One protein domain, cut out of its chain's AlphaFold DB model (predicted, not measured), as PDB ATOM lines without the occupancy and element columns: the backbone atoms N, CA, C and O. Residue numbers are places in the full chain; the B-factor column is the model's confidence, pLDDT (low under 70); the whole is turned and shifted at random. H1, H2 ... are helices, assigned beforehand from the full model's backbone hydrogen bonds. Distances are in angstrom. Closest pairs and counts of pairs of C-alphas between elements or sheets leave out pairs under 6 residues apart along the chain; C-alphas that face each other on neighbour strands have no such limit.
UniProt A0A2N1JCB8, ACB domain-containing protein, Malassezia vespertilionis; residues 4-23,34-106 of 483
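Overview. This is residues 4 to 23 and 34 to 106 of the 483 residues of the protein "ACB domain-containing protein" of Malassezia vespertilionis (UniProt A0A2N1JCB8). Helices H3 and H4 form a V, joined near its point, and H1 packs on both arms of this V, while H2 is set off to one side and touches no helix. Residues 36 to 41, before and into H2, stick out at one end, and residues 100 to 106 of H4 stick out at the other. The printed part has 93 residues, with four named helices in the order H1, H2, H3, H4 and no named strand: an all helix domain. It is loose, with a radius of gyration of the C-alphas of 16.9 A, and elongated, spanning 58 by 34 by 19 A.

Arrangement. H1, residues 4 to 20, touches H3, residues 57 to 74, with Phe 11 and Lys 61 as closest C-alphas, 5.8 A apart, at a steep tilt of 47 degrees, the same way. H1 touches H4, residues 79 to 106, at a shallow tilt of 25 degrees, opposite ways; the closest C-alphas, of Val 6 and Ile 95, are 6.6 A apart, and H4 uses residues 84 to 96 alone. H3 and H4 form a helical hairpin and touch through residues 69 to 73 and 81 to 85 alone, with the C-alphas of Leu 72 and Ala 81 closest at 5.4 A; they run opposite ways at 38 degrees, only just a steep tilt. The packing of these helices is mostly crossed, but only just: 1 of the 3 pairs is at a shallow tilt. H2, residues 40 to 50, is apart from H1, H3 and H4. Every O i to N i+4 pair is within hydrogen-bond range in H1, H2, H3 and H4.

Along the chain. H1 begins at C-alpha 4 (113.263, 120.344, 79.254) and is 24.3 A long. H2 is 15.0 A long and H3 25.8 A. H4, the longest at 40.8 A, ends at C-alpha 106 (98.041, 113.169, 72.839).

Size, cuts and confidence. The C-alphas of Phe 38 and Ala 105 are the two farthest apart, 59.4 A. Residues 24 to 33 are not printed, and C-alphas 23 and 34 are 24.4 A apart across the cut. The link from H2 to H3 is short and that from H3 to H4 tight. Mean pLDDT of the printed part is 77.0; residues 21 to 23, 37, 53, 95 and 98 to 106 are under 70.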
ATOM      1  N   ALA A   4     112.962 119.458  78.128       73.00
ATOM      2  CA  ALA A   4     113.263 120.344  79.254       73.00
ATOM      3  C   ALA A   4     112.779 119.771  80.601       73.00
ATOM      4  O   ALA A   4     113.563 119.678  81.538       73.00
ATOM      5  N   ARG A   5     111.540 119.258  80.671       78.62
ATOM      6  CA  ARG A   5     110.975 118.717  81.923       78.62
ATOM      7  C   ARG A   5     111.640 117.416  82.387       78.62
ATOM      8  O   ARG A   5     111.588 117.113  83.574       78.62
ATOM      9  N   VAL A   6     112.265 116.663  81.478       78.00
ATOM     10  CA  VAL A   6     113.070 115.473  81.816       78.00
ATOM     11  C   VAL A   6     114.367 115.908  82.496       78.00
ATOM     12  O   VAL A   6     114.746 115.355  83.525       78.00
ATOM     13  N   ILE A   7     115.014 116.939  81.945       80.00
ATOM     14  CA  ILE A   7     116.238 117.541  82.486       80.00
ATOM     15  C   ILE A   7     115.960 118.176  83.855       80.00
ATOM     16  O   ILE A   7     116.736 117.963  84.781       80.00
ATOM     17  N   ASP A   8     114.842 118.895  84.000       82.81
ATOM     18  CA  ASP A   8     114.409 119.485  85.271       82.81
ATOM     19  C   ASP A   8     114.181 118.410  86.346       82.81
ATOM     20  O   ASP A   8     114.759 118.491  87.426       82.81
ATOM     21  N   ALA A   9     113.402 117.363  86.048       81.19
ATOM     22  CA  ALA A   9     113.115 116.293  87.006       81.19
ATOM     23  C   ALA A   9     114.377 115.506  87.417       81.19
ATOM     24  O   ALA A   9     114.565 115.210  88.598       81.19
ATOM     25  N   LEU A  10     115.271 115.208  86.465       81.31
ATOM     26  CA  LEU A  10     116.569 114.597  86.762       81.31
ATOM     27  C   LEU A  10     117.447 115.517  87.617       81.31
ATOM     28  O   LEU A  10     118.071 115.044  88.566       81.31
ATOM     29  N   PHE A  11     117.477 116.819  87.319       83.69
ATOM     30  CA  PHE A  11     118.231 117.795  88.097       83.69
ATOM     31  C   PHE A  11     117.747 117.845  89.549       83.69
ATOM     32  O   PHE A  11     118.554 117.596  90.446       83.69
ATOM     33  N   GLU A  12     116.448 118.056  89.786       85.31
ATOM     34  CA  GLU A  12     115.877 118.061  91.141       85.31
ATOM     35  C   GLU A  12     116.209 116.761  91.885       85.31
ATOM     36  O   GLU A  12     116.685 116.808  93.019       85.31
ATOM     37  N   ARG A  13     116.097 115.588  91.233       83.00
ATOM     38  CA  ARG A  13     116.448 114.317  91.887       83.00
ATOM     39  C   ARG A  13     117.940 114.185  92.203       83.00
ATOM     40  O   ARG A  13     118.297 113.637  93.245       83.00
ATOM     41  N   THR A  14     118.828 114.706  91.353       82.56
ATOM     42  CA  THR A  14     120.265 114.761  91.672       82.56
ATOM     43  C   THR A  14     120.587 115.732  92.810       82.56
ATOM     44  O   THR A  14     121.477 115.444  93.610       82.56
ATOM     45  N   VAL A  15     119.852 116.842  92.926       82.44
ATOM     46  CA  VAL A  15     119.994 117.815  94.017       82.44
ATOM     47  C   VAL A  15     119.494 117.226  95.341       82.44
ATOM     48  O   VAL A  15     120.232 117.284  96.323       82.44
ATOM     49  N   ASP A  16     118.322 116.581  95.353       83.06
ATOM     50  CA  ASP A  16     117.796 115.766  96.466       83.06
ATOM     51  C   ASP A  16     118.865 114.803  97.004       83.06
ATOM     52  O   ASP A  16     119.180 114.786  98.196       83.06
ATOM     53  N   ILE A  17     119.459 114.011  96.103       80.00
ATOM     54  CA  ILE A  17     120.499 113.036  96.436       80.00
ATOM     55  C   ILE A  17     121.691 113.742  97.090       80.00
ATOM     56  O   ILE A  17     122.107 113.342  98.177       80.00
ATOM     57  N   VAL A  18     122.214 114.811  96.482       78.81
ATOM     58  CA  VAL A  18     123.382 115.542  97.002       78.81
ATOM     59  C   VAL A  18     123.095 116.222  98.348       78.81
ATOM     60  O   VAL A  18     123.977 116.220  99.206       78.81
ATOM     61  N   GLN A  19     121.882 116.735  98.580       76.38
ATOM     62  CA  GLN A  19     121.470 117.292  99.876       76.38
ATOM     63  C   GLN A  19     121.234 116.211 100.946       76.38
ATOM     64  O   GLN A  19     121.465 116.456 102.128       76.38
ATOM     65  N   SER A  20     120.807 115.005 100.553       73.19
ATOM     66  CA  SER A  20     120.578 113.884 101.479       73.19
ATOM     67  C   SER A  20     121.866 113.263 102.040       73.19
ATOM     68  O   SER A  20     121.827 112.564 103.058       73.19
ATOM     69  N   LEU A  21     123.021 113.510 101.407       69.94
ATOM     70  CA  LEU A  21     124.316 113.076 101.931       69.94
ATOM     71  C   LEU A  21     124.653 113.862 103.215       69.94
ATOM     72  O   LEU A  21     124.647 115.093 103.201       69.94
ATOM     73  N   PRO A  22     125.006 113.190 104.331       57.84
ATOM     74  CA  PRO A  22     125.278 113.874 105.593       57.84
ATOM     75  C   PRO A  22     126.474 114.837 105.447       57.84
ATOM     76  O   PRO A  22     127.508 114.430 104.909       57.84
ATOM     77  N   PRO A  23     126.378 116.088 105.940       57.75
ATOM     78  CA  PRO A  23     127.305 117.161 105.584       57.75
ATOM     79  C   PRO A  23     128.714 116.946 106.157       57.75
ATOM     80  O   PRO A  23     129.046 117.363 107.271       57.75
ATOM     81  N   ARG A  34     133.045 138.665  95.352       70.56
ATOM     82  CA  ARG A  34     134.367 138.032  95.187       70.56
ATOM     83  C   ARG A  34     135.263 138.179  96.435       70.56
ATOM     84  O   ARG A  34     135.657 139.307  96.749       70.56
ATOM     85  N   PRO A  35     135.607 137.073  97.121       76.62
ATOM     86  CA  PRO A  35     136.359 137.130  98.372       76.62
ATOM     87  C   PRO A  35     137.741 137.782  98.257       76.62
ATOM     88  O   PRO A  35     138.405 137.745  97.217       76.62
ATOM     89  N   GLY A  36     138.174 138.397  99.361       76.12
ATOM     90  CA  GLY A  36     139.456 139.093  99.454       76.12
ATOM     91  C   GLY A  36     140.659 138.154  99.324       76.12
ATOM     92  O   GLY A  36     140.557 136.951  99.536       76.12
ATOM     93  N   MET A  37     141.835 138.720  99.030       69.94
ATOM     94  CA  MET A  37     143.064 137.984  98.671       69.94
ATOM     95  C   MET A  37     143.506 136.882  99.659       69.94
ATOM     96  O   MET A  37     144.237 135.977  99.264       69.94
ATOM     97  N   PHE A  38     143.075 136.946 100.921       77.75
ATOM     98  CA  PHE A  38     143.398 135.957 101.952       77.75
ATOM     99  C   PHE A  38     142.464 134.734 101.973       77.75
ATOM    100  O   PHE A  38     142.849 133.706 102.525       77.75
ATOM    101  N   ASP A  39     141.279 134.804 101.357       78.88
ATOM    102  CA  ASP A  39     140.379 133.657 101.207       78.88
ATOM    103  C   ASP A  39     140.576 132.983  99.844       78.88
ATOM    104  O   ASP A  39     139.874 133.239  98.864       78.88
ATOM    105  N   MET A  40     141.562 132.089  99.790       77.12
ATOM    106  CA  MET A  40     141.852 131.303  98.590       77.12
ATOM    107  C   MET A  40     140.730 130.314  98.237       77.12
ATOM    108  O   MET A  40     140.594 129.966  97.067       77.12
ATOM    109  N   LEU A  41     139.925 129.861  99.209       78.06
ATOM    110  CA  LEU A  41     138.889 128.849  98.983       78.06
ATOM    111  C   LEU A  41     137.604 129.478  98.445       78.06
ATOM    112  O   LEU A  41     137.086 129.023  97.428       78.06
ATOM    113  N   GLY A  42     137.110 130.539  99.084       80.69
ATOM    114  CA  GLY A  42     135.975 131.305  98.581       80.69
ATOM    115  C   GLY A  42     136.300 131.966  97.246       80.69
ATOM    116  O   GLY A  42     135.466 131.934  96.343       80.69
ATOM    117  N   ARG A  43     137.532 132.460  97.047       80.44
ATOM    118  CA  ARG A  43     137.966 132.919  95.723       80.44
ATOM    119  C   ARG A  43     138.006 131.784  94.696       80.44
ATOM    120  O   ARG A  43     137.574 132.015  93.579       80.44
ATOM    121  N   ALA A  44     138.468 130.578  95.036       78.38
ATOM    122  CA  ALA A  44     138.437 129.449  94.100       78.38
ATOM    123  C   ALA A  44     137.002 129.011  93.751       78.38
ATOM    124  O   ALA A  44     136.732 128.717  92.590       78.38
ATOM    125  N   LYS A  45     136.068 129.023  94.719       76.75
ATOM    126  CA  LYS A  45     134.630 128.822  94.458       76.75
ATOM    127  C   LYS A  45     134.070 129.911  93.532       76.75
ATOM    128  O   LYS A  45     133.384 129.588  92.570       76.75
ATOM    129  N   TRP A  46     134.378 131.179  93.805       81.56
ATOM    130  CA  TRP A  46     133.878 132.322  93.036       81.56
ATOM    131  C   TRP A  46     134.462 132.366  91.617       81.56
ATOM    132  O   TRP A  46     133.709 132.436  90.655       81.56
ATOM    133  N   ASP A  47     135.785 132.225  91.470       80.00
ATOM    134  CA  ASP A  47     136.457 132.159  90.166       80.00
ATOM    135  C   ASP A  47     135.952 130.923  89.365       80.00
ATOM    136  O   ASP A  47     135.916 130.967  88.139       80.00
ATOM    137  N   ALA A  48     135.498 129.833  90.008       80.06
ATOM    138  CA  ALA A  48     134.870 128.686  89.330       80.06
ATOM    139  C   ALA A  48     133.397 128.912  88.918       80.06
ATOM    140  O   ALA A  48     132.963 128.337  87.922       80.06
ATOM    141  N   TRP A  49     132.649 129.737  89.656       77.31
ATOM    142  CA  TRP A  49     131.267 130.132  89.343       77.31
ATOM    143  C   TRP A  49     131.210 131.176  88.219       77.31
ATOM    144  O   TRP A  49     130.434 131.021  87.280       77.31
ATOM    145  N   GLU A  50     132.111 132.161  88.242       79.19
ATOM    146  CA  GLU A  50     132.291 133.157  87.173       79.19
ATOM    147  C   GLU A  50     132.575 132.472  85.818       79.19
ATOM    148  O   GLU A  50     131.986 132.817  84.797       79.19
ATOM    149  N   ASN A  51     133.387 131.405  85.817       75.50
ATOM    150  CA  ASN A  51     133.654 130.565  84.638       75.50
ATOM    151  C   ASN A  51     132.425 129.775  84.114       75.50
ATOM    152  O   ASN A  51     132.541 129.066  83.113       75.50
ATOM    153  N   GLN A  52     131.264 129.860  84.772       71.69
ATOM    154  CA  GLN A  52     129.997 129.253  84.341       71.69
ATOM    155  C   GLN A  52     128.951 130.298  83.900       71.69
ATOM    156  O   GLN A  52     127.848 129.927  83.492       71.69
ATOM    157  N   HIS A  53     129.282 131.594  83.909       66.81
ATOM    158  CA  HIS A  53     128.421 132.668  83.399       66.81
ATOM    159  C   HIS A  53     128.374 132.694  81.860       66.81
ATOM    160  O   HIS A  53     129.004 133.520  81.204       66.81
ATOM    161  N   GLY A  54     127.599 131.773  81.282       74.06
ATOM    162  CA  GLY A  54     127.359 131.698  79.835       74.06
ATOM    163  C   GLY A  54     126.496 130.522  79.360       74.06
ATOM    164  O   GLY A  54     126.031 130.545  78.225       74.06
ATOM    165  N   TYR A  55     126.257 129.513  80.204       76.69
ATOM    166  CA  TYR A  55     125.364 128.391  79.890       76.69
ATOM    167  C   TYR A  55     123.888 128.789  80.010       76.69
ATOM    168  O   TYR A  55     123.536 129.607  80.863       76.69
ATOM    169  N   THR A  56     123.008 128.184  79.202       83.38
ATOM    170  CA  THR A  56     121.565 128.272  79.474       83.38
ATOM    171  C   THR A  56     121.214 127.443  80.711       83.38
ATOM    172  O   THR A  56     121.961 126.546  81.110       83.38
ATOM    173  N   GLU A  57     120.054 127.701  81.319       76.38
ATOM    174  CA  GLU A  57     119.579 126.932  82.476       76.38
ATOM    175  C   GLU A  57     119.487 125.423  82.174       76.38
ATOM    176  O   GLU A  57     119.816 124.591  83.019       76.38
ATOM    177  N   GLN A  58     119.108 125.063  80.943       75.81
ATOM    178  CA  GLN A  58     118.990 123.672  80.503       75.81
ATOM    179  C   GLN A  58     120.366 123.015  80.329       75.81
ATOM    180  O   GLN A  58     120.566 121.900  80.813       75.81
ATOM    181  N   ASP A  59     121.332 123.714  79.722       79.00
ATOM    182  CA  ASP A  59     122.708 123.213  79.580       79.00
ATOM    183  C   ASP A  59     123.378 123.046  80.951       79.00
ATOM    184  O   ASP A  59     124.029 122.036  81.213       79.00
ATOM    185  N   ALA A  60     123.182 124.009  81.860       77.81
ATOM    186  CA  ALA A  60     123.721 123.962  83.216       77.81
ATOM    187  C   ALA A  60     123.180 122.756  84.006       77.81
ATOM    188  O   ALA A  60     123.953 122.048  84.657       77.81
ATOM    189  N   LYS A  61     121.874 122.472  83.900       80.50
ATOM    190  CA  LYS A  61     121.239 121.290  84.505       80.50
ATOM    191  C   LYS A  61     121.762 119.981  83.898       80.50
ATOM    192  O   LYS A  61     122.118 119.074  84.650       80.50
ATOM    193  N   GLN A  62     121.903 119.889  82.570       81.00
ATOM    194  CA  GLN A  62     122.513 118.718  81.917       81.00
ATOM    195  C   GLN A  62     123.959 118.484  82.384       81.00
ATOM    196  O   GLN A  62     124.313 117.373  82.783       81.00
ATOM    197  N   LEU A  63     124.786 119.535  82.391       82.12
ATOM    198  CA  LEU A  63     126.180 119.474  82.833       82.12
ATOM    199  C   LEU A  63     126.301 119.098  84.316       82.12
ATOM    200  O   LEU A  63     127.253 118.410  84.687       82.12
ATOM    201  N   TYR A  64     125.353 119.500  85.169       81.56
ATOM    202  CA  TYR A  64     125.312 119.067  86.568       81.56
ATOM    203  C   TYR A  64     125.102 117.550  86.682       81.56
ATOM    204  O   TYR A  64     125.895 116.868  87.338       81.56
ATOM    205  N   VAL A  65     124.097 117.008  85.982       84.12
ATOM    206  CA  VAL A  65     123.799 115.565  85.965       84.12
ATOM    207  C   VAL A  65     124.969 114.763  85.378       84.12
ATOM    208  O   VAL A  65     125.380 113.764  85.973       84.12
ATOM    209  N   GLU A  66     125.583 115.212  84.272       84.69
ATOM    210  CA  GLU A  66     126.760 114.543  83.689       84.69
ATOM    211  C   GLU A  66     127.945 114.529  84.668       84.69
ATOM    212  O   GLU A  66     128.567 113.482  84.883       84.69
ATOM    213  N   ASN A  67     128.249 115.662  85.310       85.38
ATOM    214  CA  ASN A  67     129.345 115.737  86.274       85.38
ATOM    215  C   ASN A  67     129.075 114.885  87.522       85.38
ATOM    216  O   ASN A  67     130.005 114.233  88.002       85.38
ATOM    217  N   LEU A  68     127.833 114.804  88.013       83.25
ATOM    218  CA  LEU A  68     127.496 113.905  89.118       83.25
ATOM    219  C   LEU A  68     127.656 112.433  88.713       83.25
ATOM    220  O   LEU A  68     128.326 111.687  89.425       83.25
ATOM    221  N   LEU A  69     127.145 112.015  87.549       83.62
ATOM    222  CA  LEU A  69     127.332 110.649  87.036       83.62
ATOM    223  C   LEU A  69     128.820 110.304  86.856       83.62
ATOM    224  O   LEU A  69     129.255 109.202  87.186       83.62
ATOM    225  N   LYS A  70     129.634 111.255  86.392       86.31
ATOM    226  CA  LYS A  70     131.095 111.132  86.246       86.31
ATOM    227  C   LYS A  70     131.814 111.004  87.594       86.31
ATOM    228  O   LYS A  70     132.758 110.220  87.713       86.31
ATOM    229  N   ILE A  71     131.349 111.718  88.621       86.00
ATOM    230  CA  ILE A  71     131.822 111.592  90.007       86.00
ATOM    231  C   ILE A  71     131.427 110.228  90.590       86.00
ATOM    232  O   ILE A  71     132.292 109.532  91.123       86.00
ATOM    233  N   LEU A  72     130.167 109.809  90.448       83.31
ATOM    234  CA  LEU A  72     129.674 108.519  90.939       83.31
ATOM    235  C   LEU A  72     130.403 107.343  90.271       83.31
ATOM    236  O   LEU A  72     130.899 106.469  90.977       83.31
ATOM    237  N   ARG A  73     130.603 107.383  88.944       84.75
ATOM    238  CA  ARG A  73     131.417 106.404  88.194       84.75
ATOM    239  C   ARG A  73     132.852 106.311  88.725       84.75
ATOM    240  O   ARG A  73     133.383 105.213  88.862       84.75
ATOM    241  N   ARG A  74     133.473 107.439  89.097       83.81
ATOM    242  CA  ARG A  74     134.803 107.470  89.742       83.81
ATOM    243  C   ARG A  74     134.801 106.888  91.166       83.81
ATOM    244  O   ARG A  74     135.860 106.522  91.667       83.81
ATOM    245  N   PHE A  75     133.643 106.800  91.817       81.00
ATOM    246  CA  PHE A  75     133.461 106.208  93.144       81.00
ATOM    247  C   PHE A  75     132.731 104.853  93.122       81.00
ATOM    248  O   PHE A  75     132.284 104.398  94.175       81.00
ATOM    249  N   GLY A  76     132.674 104.176  91.965       76.50
ATOM    250  CA  GLY A  76     132.014 102.874  91.783       76.50
ATOM    251  C   GLY A  76     132.497 101.752  92.717       76.50
ATOM    252  O   GLY A  76     131.767 100.794  92.935       76.50
ATOM    253  N   ASP A  77     133.663 101.901  93.356       74.75
ATOM    254  CA  ASP A  77     134.137 101.018  94.437       74.75
ATOM    255  C   ASP A  77     133.244 101.042  95.701       74.75
ATOM    256  O   ASP A  77     133.420 100.220  96.605       74.75
ATOM    257  N   ARG A  78     132.321 102.009  95.832       81.25
ATOM    258  CA  ARG A  78     131.437 102.157  97.000       81.25
ATOM    259  C   ARG A  78     130.011 101.685  96.699       81.25
ATOM    260  O   ARG A  78     129.401 102.201  95.765       81.25
ATOM    261  N   PRO A  79     129.394 100.853  97.565       78.25
ATOM    262  CA  PRO A  79     128.020 100.382  97.356       78.25
ATOM    263  C   PRO A  79     126.996 101.526  97.309       78.25
ATOM    264  O   PRO A  79     126.035 101.451  96.555       78.25
ATOM    265  N   GLN A  80     127.246 102.616  98.047       80.19
ATOM    266  CA  GLN A  80     126.430 103.836  98.025       80.19
ATOM    267  C   GLN A  80     126.461 104.558  96.667       80.19
ATOM    268  O   GLN A  80     125.468 105.158  96.276       80.19
ATOM    269  N   ALA A  81     127.583 104.517  95.939       79.69
ATOM    270  CA  ALA A  81     127.661 105.116  94.608       79.69
ATOM    271  C   ALA A  81     126.938 104.240  93.574       79.69
ATOM    272  O   ALA A  81     126.208 104.765  92.741       79.69
ATOM    273  N   ILE A  82     127.082 102.912  93.683       82.44
ATOM    274  CA  ILE A  82     126.385 101.943  92.825       82.44
ATOM    275  C   ILE A  82     124.862 102.085  92.965       82.44
ATOM    276  O   ILE A  82     124.171 102.152  91.953       82.44
ATOM    277  N   SER A  83     124.331 102.178  94.193       82.31
ATOM    278  CA  SER A  83     122.885 102.339  94.403       82.31
ATOM    279  C   SER A  83     122.352 103.652  93.827       82.31
ATOM    280  O   SER A  83     121.312 103.638  93.182       82.31
ATOM    281  N   LEU A  84     123.079 104.763  93.998       83.19
ATOM    282  CA  LEU A  84     122.677 106.067  93.458       83.19
ATOM    283  C   LEU A  84     122.788 106.135  91.926       83.19
ATOM    284  O   LEU A  84     121.975 106.795  91.291       83.19
ATOM    285  N   MET A  85     123.753 105.437  91.318       82.12
ATOM    286  CA  MET A  85     123.805 105.290  89.858       82.12
ATOM    287  C   MET A  85     122.610 104.494  89.336       82.12
ATOM    288  O   MET A  85     121.945 104.958  88.418       82.12
ATOM    289  N   ALA A  86     122.303 103.345  89.944       83.31
ATOM    290  CA  ALA A  86     121.161 102.524  89.546       83.31
ATOM    291  C   ALA A  86     119.819 103.256  89.742       83.31
ATOM    292  O   ALA A  86     118.930 103.125  88.907       83.31
ATOM    293  N   GLU A  87     119.683 104.055  90.807       83.19
ATOM    294  CA  GLU A  87     118.506 104.898  91.049       83.19
ATOM    295  C   GLU A  87     118.356 105.996  89.984       83.19
ATOM    296  O   GLU A  87     117.265 106.177  89.451       83.19
ATOM    297  N   LEU A  88     119.439 106.696  89.625       81.06
ATOM    298  CA  LEU A  88     119.410 107.731  88.583       81.06
ATOM    299  C   LEU A  88     119.173 107.153  87.182       81.06
ATOM    300  O   LEU A  88     118.437 107.746  86.395       81.06
ATOM    301  N   GLU A  89     119.767 106.000  86.869       80.44
ATOM    302  CA  GLU A  89     119.556 105.313  85.593       80.44
ATOM    303  C   GLU A  89     118.105 104.801  85.490       80.44
ATOM    304  O   GLU A  89     117.456 105.057  84.476       80.44
ATOM    305  N   ALA A  90     117.541 104.214  86.557       82.38
ATOM    306  CA  ALA A  90     116.125 103.831  86.613       82.38
ATOM    307  C   ALA A  90     115.180 105.039  86.481       82.38
ATOM    308  O   ALA A  90     114.319 105.047  85.608       82.38
ATOM    309  N   TYR A  91     115.392 106.103  87.264       78.31
ATOM    310  CA  TYR A  91     114.558 107.309  87.217       78.31
ATOM    311  C   TYR A  91     114.606 108.001  85.842       78.31
ATOM    312  O   TYR A  91     113.602 108.540  85.381       78.31
ATOM    313  N   SER A  92     115.741 107.930  85.133       78.50
ATOM    314  CA  SER A  92     115.832 108.395  83.740       78.50
ATOM    315  C   SER A  92     115.026 107.537  82.753       78.50
ATOM    316  O   SER A  92     114.504 108.073  81.774       78.50
ATOM    317  N   GLY A  93     114.887 106.234  83.025       75.50
ATOM    318  CA  GLY A  93     114.063 105.300  82.258       75.50
ATOM    319  C   GLY A  93     112.569 105.542  82.468       75.50
ATOM    320  O   GLY A  93     111.860 105.781  81.494       75.50
ATOM    321  N   ASP A  94     112.120 105.582  83.726       74.62
ATOM    322  CA  ASP A  94     110.715 105.805  84.101       74.62
ATOM    323  C   ASP A  94     110.164 107.113  83.492       74.62
ATOM    324  O   ASP A  94     109.051 107.157  82.962       74.62
ATOM    325  N   ILE A  95     110.958 108.194  83.509       68.94
ATOM    326  CA  ILE A  95     110.563 109.476  82.901       68.94
ATOM    327  C   ILE A  95     110.521 109.378  81.367       68.94
ATOM    328  O   ILE A  95     109.642 109.975  80.740       68.94
ATOM    329  N   ALA A  96     111.441 108.641  80.738       70.38
ATOM    330  CA  ALA A  96     111.427 108.442  79.288       70.38
ATOM    331  C   ALA A  96     110.204 107.622  78.834       70.38
ATOM    332  O   ALA A  96     109.572 107.977  77.837       70.38
ATOM    333  N   GLU A  97     109.823 106.590  79.591       72.88
ATOM    334  CA  GLU A  97     108.599 105.808  79.375       72.88
ATOM    335  C   GLU A  97     107.349 106.691  79.518       72.88
ATOM    336  O   GLU A  97     106.543 106.773  78.588       72.88
ATOM    337  N   GLN A  98     107.251 107.481  80.596       68.38
ATOM    338  CA  GLN A  98     106.145 108.427  80.798       68.38
ATOM    339  C   GLN A  98     106.038 109.484  79.679       68.38
ATOM    340  O   GLN A  98     104.938 109.932  79.337       68.38
ATOM    341  N   VAL A  99     107.162 109.901  79.083       65.38
ATOM    342  CA  VAL A  99     107.161 110.802  77.920       65.38
ATOM    343  C   VAL A  99     106.602 110.110  76.674       65.38
ATOM    344  O   VAL A  99     105.829 110.747  75.956       65.38
ATOM    345  N   MET A 100     106.938 108.839  76.433       65.12
ATOM    346  CA  MET A 100     106.432 108.073  75.285       65.12
ATOM    347  C   MET A 100     104.925 107.799  75.407       65.12
ATOM    348  O   MET A 100     104.173 108.172  74.499       65.12
ATOM    349  N   ASP A 101     104.457 107.293  76.551       65.25
ATOM    350  CA  ASP A 101     103.025 107.091  76.831       65.25
ATOM    351  C   ASP A 101     102.222 108.394  76.692       65.25
ATOM    352  O   ASP A 101     101.164 108.432  76.055       65.25
ATOM    353  N   GLY A 102     102.761 109.501  77.215       62.88
ATOM    354  CA  GLY A 102     102.149 110.820  77.082       62.88
ATOM    355  C   GLY A 102     102.023 111.300  75.631       62.88
ATOM    356  O   GLY A 102     101.066 112.002  75.310       62.88
ATOM    357  N   THR A 103     102.947 110.926  74.736       60.31
ATOM    358  CA  THR A 103     102.821 111.258  73.301       60.31
ATOM    359  C   THR A 103     101.784 110.403  72.580       60.31
ATOM    360  O   THR A 103     101.064 110.930  71.734       60.31
ATOM    361  N   LEU A 104     101.632 109.127  72.951       57.47
ATOM    362  CA  LEU A 104     100.598 108.254  72.387       57.47
ATOM    363  C   LEU A 104      99.190 108.746  72.763       57.47
ATOM    364  O   LEU A 104      98.329 108.871  71.890       57.47
ATOM    365  N   ALA A 105      98.981 109.124  74.029       58.97
ATOM    366  CA  ALA A 105      97.715 109.688  74.501       58.97
ATOM    367  C   ALA A 105      97.324 110.993  73.773       58.97
ATOM    368  O   ALA A 105      96.171 111.150  73.370       58.97
ATOM    369  N   GLU A 106      98.281 111.898  73.544       51.66
ATOM    370  CA  GLU A 106      98.041 113.169  72.839       51.66
ATOM    371  C   GLU A 106      97.719 112.961  71.346       51.66
ATOM    372  O   GLU A 106      96.872 113.650  70.780       51.66
TER     373      GLU A 106